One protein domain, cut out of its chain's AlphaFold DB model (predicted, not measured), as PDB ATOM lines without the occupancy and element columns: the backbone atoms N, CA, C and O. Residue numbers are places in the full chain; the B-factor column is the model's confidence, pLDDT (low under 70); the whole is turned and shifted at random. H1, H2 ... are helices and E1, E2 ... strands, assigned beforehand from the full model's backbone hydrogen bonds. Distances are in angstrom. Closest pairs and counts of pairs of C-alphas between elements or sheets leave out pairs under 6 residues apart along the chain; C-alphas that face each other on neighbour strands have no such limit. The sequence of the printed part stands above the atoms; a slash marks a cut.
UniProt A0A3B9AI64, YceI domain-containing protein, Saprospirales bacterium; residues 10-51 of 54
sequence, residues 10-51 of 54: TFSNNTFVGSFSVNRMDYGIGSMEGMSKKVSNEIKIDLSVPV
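This is residues 10 to 51 of the 54 residues of the protein "YceI domain-containing protein" of Saprospirales bacterium (UniProt A0A3B9AI64). Two long strands, E2 and E3, run side by side as a narrow ribbon, with the short strand E1 folded back along one end of E2. At the other end sit one turn of helix, H1, and a long loop, whose residues 33 to 38 stick out. The 42 printed residues hold E1, E2, H1 and E3 in chain order; the sheet, E1 - E2 - E3, is antiparallel, and the class is mostly strand. The whole is extended, with a radius of gyration of the C-alphas of 14.8 A, and spans 45 by 16 by 12 A.

E2, residues 15 to 23, and E3, residues 42 to 50, each measure 25.9 A. E1, residues 10 to 12, begins at C-alpha 10 (92.465, 103.323, 140.292). H1 is residues 24 to 27. E3 ends at C-alpha 50 (97.972, 112.296, 145.793).

E2 and E3 are antiparallel at 166 degrees, with N 18 and O 47 within hydrogen-bond range at 3.0 A. E1 and E2 form a hairpin at 154 degrees; N 10 and O 17 are 2.8 A apart. H1 is not on the sheet; it is too short for any O i to N i+4 pair.

The C-alphas of Asn 13 and Gly 34 are farthest apart, 45.2 A. The H1 to E3 link is long, 14 residues. The printed part has no cut, and no printed residue has pLDDT under 70.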
ATOM      1  N   THR A  10      93.168 103.751 139.087       95.00
ATOM      2  CA  THR A  10      92.465 103.323 140.292       95.00
ATOM      3  C   THR A  10      92.631 104.407 141.345       95.00
ATOM      4  O   THR A  10      93.742 104.870 141.597       95.00
ATOM      5  N   PHE A  11      91.537 104.815 141.980       94.75
ATOM      6  CA  PHE A  11      91.592 105.731 143.114       94.75
ATOM      7  C   PHE A  11      91.563 104.949 144.424       94.75
ATOM      8  O   PHE A  11      90.645 104.164 144.658       94.75
ATOM      9  N   SER A  12      92.559 105.161 145.279       93.56
ATOM     10  CA  SER A  12      92.633 104.550 146.607       93.56
ATOM     11  C   SER A  12      93.430 105.444 147.551       93.56
ATOM     12  O   SER A  12      94.382 106.089 147.123       93.56
ATOM     13  N   ASN A  13      93.057 105.495 148.833       93.50
ATOM     14  CA  ASN A  13      93.781 106.246 149.870       93.50
ATOM     15  C   ASN A  13      94.123 107.692 149.460       93.50
ATOM     16  O   ASN A  13      95.270 108.126 149.561       93.50
ATOM     17  N   ASN A  14      93.137 108.428 148.939       95.25
ATOM     18  CA  ASN A  14      93.314 109.790 148.424       95.25
ATOM     19  C   ASN A  14      94.431 109.919 147.373       95.25
ATOM     20  O   ASN A  14      95.101 110.945 147.296       95.25
ATOM     21  N   THR A  15      94.644 108.885 146.565       95.94
ATOM     22  CA  THR A  15      95.681 108.854 145.535       95.94
ATOM     23  C   THR A  15      95.129 108.192 144.279       95.94
ATOM     24  O   THR A  15      94.576 107.094 144.332       95.94
ATOM     25  N   PHE A  16      95.277 108.847 143.126       96.06
ATOM     26  CA  PHE A  16      95.090 108.187 141.835       96.06
ATOM     27  C   PHE A  16      96.369 107.442 141.475       96.06
ATOM     28  O   PHE A  16      97.432 108.052 141.358       96.06
ATOM     29  N   VAL A  17      96.263 106.133 141.285       95.81
ATOM     30  CA  VAL A  17      97.363 105.271 140.858       95.81
ATOM     31  C   VAL A  17      97.049 104.747 139.466       95.81
ATOM     32  O   VAL A  17      95.929 104.316 139.205       95.81
ATOM     33  N   GLY A  18      98.018 104.788 138.560       94.94
ATOM     34  CA  GLY A  18      97.878 104.250 137.210       94.94
ATOM     35  C   GLY A  18      99.160 103.557 136.782       94.94
ATOM     36  O   GLY A  18     100.247 104.019 137.109       94.94
ATOM     37  N   SER A  19      99.035 102.459 136.045       95.00
ATOM     38  CA  SER A  19     100.167 101.767 135.430       95.00
ATOM     39  C   SER A  19      99.795 101.418 134.001       95.00
ATOM     40  O   SER A  19      98.749 100.811 133.759       95.00
ATOM     41  N   PHE A  20     100.610 101.845 133.045       94.00
ATOM     42  CA  PHE A  20     100.406 101.541 131.635       94.00
ATOM     43  C   PHE A  20     101.731 101.576 130.881       94.00
ATOM     44  O   PHE A  20     102.725 102.129 131.352       94.00
ATOM     45  N   SER A  21     101.728 100.992 129.691       95.00
ATOM     46  CA  SER A  21     102.883 100.963 128.803       95.00
ATOM     47  C   SER A  21     102.605 101.744 127.527       95.00
ATOM     48  O   SER A  21     101.481 101.758 127.018       95.00
ATOM     49  N   VAL A  22     103.647 102.363 126.977       94.69
ATOM     50  CA  VAL A  22     103.615 102.996 125.655       94.69
ATOM     51  C   VAL A  22     104.779 102.513 124.800       94.69
ATOM     52  O   VAL A  22     105.823 102.122 125.318       94.69
ATOM     53  N   ASN A  23     104.626 102.575 123.478       94.56
ATOM     54  CA  ASN A  23     105.718 102.297 122.555       94.56
ATOM     55  C   ASN A  23     106.473 103.598 122.233       94.56
ATOM     56  O   ASN A  23     105.895 104.533 121.684       94.56
ATOM     57  N   ARG A  24     107.774 103.664 122.533       93.88
ATOM     58  CA  ARG A  24     108.617 104.852 122.302       93.88
ATOM     59  C   ARG A  24     108.675 105.285 120.834       93.88
ATOM     60  O   ARG A  24     108.848 106.470 120.543       93.88
ATOM     61  N   MET A  25     108.493 104.342 119.912       93.69
ATOM     62  CA  MET A  25     108.523 104.608 118.476       93.69
ATOM     63  C   MET A  25     107.292 105.393 118.013       93.69
ATOM     64  O   MET A  25     107.413 106.185 117.083       93.69
ATOM     65  N   ASP A  26     106.153 105.286 118.715       93.50
ATOM     66  CA  ASP A  26     104.960 106.115 118.458       93.50
ATOM     67  C   ASP A  26     105.232 107.621 118.631       93.50
ATOM     68  O   ASP A  26     104.502 108.466 118.108       93.50
ATOM     69  N   TYR A  27     106.280 107.960 119.386       93.12
ATOM     70  CA  TYR A  27     106.686 109.326 119.706       93.12
ATOM     71  C   TYR A  27     107.981 109.736 118.994       93.12
ATOM     72  O   TYR A  27     108.450 110.855 119.195       93.12
ATOM     73  N   GLY A  28     108.554 108.858 118.161       92.00
ATOM     74  CA  GLY A  28     109.820 109.102 117.469       92.00
ATOM     75  C   GLY A  28     111.033 109.166 118.403       92.00
ATOM     76  O   GLY A  28     111.981 109.893 118.120       92.00
ATOM     77  N   ILE A  29     111.002 108.456 119.536       91.56
ATOM     78  CA  ILE A  29     112.089 108.479 120.520       91.56
ATOM     79  C   ILE A  29     113.095 107.359 120.229       91.56
ATOM     80  O   ILE A  29     112.803 106.172 120.405       91.56
ATOM     81  N   GLY A  30     114.315 107.755 119.856       90.31
ATOM     82  CA  GLY A  30     115.427 106.865 119.509       90.31
ATOM     83  C   GLY A  30     115.285 106.230 118.122       90.31
ATOM     84  O   GLY A  30     114.457 106.645 117.318       90.31
ATOM     85  N   SER A  31     116.102 105.210 117.838       92.25
ATOM     86  CA  SER A  31     116.085 104.486 116.558       92.25
ATOM     87  C   SER A  31     116.033 102.966 116.747       92.25
ATOM     88  O   SER A  31     116.230 102.448 117.854       92.25
ATOM     89  N   MET A  32     115.759 102.261 115.644       90.31
ATOM     90  CA  MET A  32     115.824 100.797 115.533       90.31
ATOM     91  C   MET A  32     117.145 100.321 114.910       90.31
ATOM     92  O   MET A  32     117.271  99.175 114.483       90.31
ATOM     93  N   GLU A  33     118.147 101.196 114.874       92.69
ATOM     94  CA  GLU A  33     119.449 100.931 114.273       92.69
ATOM     95  C   GLU A  33     120.525 100.730 115.345       92.69
ATOM     96  O   GLU A  33     120.390 101.156 116.495       92.69
ATOM     97  N   GLY A  34     121.613 100.053 114.969       91.50
ATOM     98  CA  GLY A  34     122.793  99.898 115.822       91.50
ATOM     99  C   GLY A  34     122.490  99.304 117.203       91.50
ATOM    100  O   GLY A  34     121.786  98.300 117.321       91.50
ATOM    101  N   MET A  35     123.054  99.904 118.256       89.31
ATOM    102  CA  MET A  35     122.826  99.481 119.645       89.31
ATOM    103  C   MET A  35     121.448  99.888 120.180       89.31
ATOM    104  O   MET A  35     120.923  99.203 121.055       89.31
ATOM    105  N   SER A  36     120.831 100.942 119.640       86.31
ATOM    106  CA  SER A  36     119.534 101.449 120.107       86.31
ATOM    107  C   SER A  36     118.407 100.429 119.939       86.31
ATOM    108  O   SER A  36     117.494 100.394 120.759       86.31
ATOM    109  N   LYS A  37     118.512  99.524 118.958       90.81
ATOM    110  CA  LYS A  37     117.556  98.419 118.761       90.81
ATOM    111  C   LYS A  37     117.534  97.384 119.891       90.81
ATOM    112  O   LYS A  37     116.599  96.598 119.967       90.81
ATOM    113  N   LYS A  38     118.584  97.330 120.723       92.50
ATOM    114  CA  LYS A  38     118.653  96.407 121.868       92.50
ATOM    115  C   LYS A  38     117.826  96.899 123.056       92.50
ATOM    116  O   LYS A  38     117.523  96.110 123.945       92.50
ATOM    117  N   VAL A  39     117.487  98.187 123.085       90.94
ATOM    118  CA  VAL A  39     116.627  98.770 124.114       90.94
ATOM    119  C   VAL A  39     115.175  98.482 123.753       90.94
ATOM    120  O   VAL A  39     114.777  98.676 122.601       90.94
ATOM    121  N   SER A  40     114.391  98.041 124.742       94.25
ATOM    122  CA  SER A  40     112.963  97.785 124.561       94.25
ATOM    123  C   SER A  40     112.255  98.998 123.957       94.25
ATOM    124  O   SER A  40     112.581 100.156 124.235       94.25
ATOM    125  N   ASN A  41     111.268  98.725 123.112       96.00
ATOM    126  CA  ASN A  41     110.380  99.762 122.604       96.00
ATOM    127  C   ASN A  41     109.323 100.152 123.634       96.00
ATOM    128  O   ASN A  41     108.786 101.254 123.568       96.00
ATOM    129  N   GLU A  42     109.027  99.254 124.568       96.19
ATOM    130  CA  GLU A  42     108.063  99.491 125.623       96.19
ATOM    131  C   GLU A  42     108.671 100.362 126.725       96.19
ATOM    132  O   GLU A  42     109.730 100.049 127.274       96.19
ATOM    133  N   ILE A  43     107.972 101.440 127.062       94.94
ATOM    134  CA  ILE A  43     108.221 102.242 128.254       94.94
ATOM    135  C   ILE A  43     107.030 102.041 129.178       94.94
ATOM    136  O   ILE A  43     105.910 102.438 128.846       94.94
ATOM    137  N   LYS A  44     107.286 101.440 130.340       95.75
ATOM    138  CA  LYS A  44     106.308 101.340 131.419       95.75
ATOM    139  C   LYS A  44     106.296 102.636 132.224       95.75
ATOM    140  O   LYS A  44     107.348 103.158 132.584       95.75
ATOM    141  N   ILE A  45     105.101 103.141 132.497       94.75
ATOM    142  CA  ILE A  45     104.861 104.370 133.244       94.75
ATOM    143  C   ILE A  45     103.984 104.015 134.442       94.75
ATOM    144  O   ILE A  45     102.856 103.554 134.276       94.75
ATOM    145  N   ASP A  46     104.507 104.271 135.637       95.88
ATOM    146  CA  ASP A  46     103.789 104.135 136.898       95.88
ATOM    147  C   ASP A  46     103.538 105.538 137.472       95.88
ATOM    148  O   ASP A  46     104.464 106.328 137.661       95.88
ATOM    149  N   LEU A  47     102.270 105.869 137.704       94.44
ATOM    150  CA  LEU A  47     101.811 107.171 138.182       94.44
ATOM    151  C   LEU A  47     101.189 107.031 139.567       94.44
ATOM    152  O   LEU A  47     100.397 106.122 139.813       94.44
ATOM    153  N   SER A  48     101.495 107.990 140.436       96.00
ATOM    154  CA  SER A  48     100.870 108.161 141.743       96.00
ATOM    155  C   SER A  48     100.619 109.647 141.962       96.00
ATOM    156  O   SER A  48     101.559 110.442 141.994       96.00
ATOM    157  N   VAL A  49      99.348 110.032 142.046       95.38
ATOM    158  CA  VAL A  49      98.919 111.426 142.178       95.38
ATOM    159  C   VAL A  49      98.084 111.564 143.450       95.38
ATOM    160  O   VAL A  49      96.884 111.262 143.430       95.38
ATOM    161  N   PRO A  50      98.696 111.991 144.568       95.81
ATOM    162  CA  PRO A  50      97.972 112.296 145.793       95.81
ATOM    163  C   PRO A  50      97.034 113.486 145.584       95.81
ATOM    164  O   PRO A  50      97.399 114.466 144.932       95.81
ATOM    165  N   VAL A  51      95.842 113.426 146.168       94.50
ATOM    166  CA  VAL A  51      94.881 114.532 146.162       94.50
ATOM    167  C   VAL A  51      94.697 115.101 147.563       94.50
ATOM    168  O   VAL A  51      94.515 114.373 148.539       94.50
TER     169      VAL A  51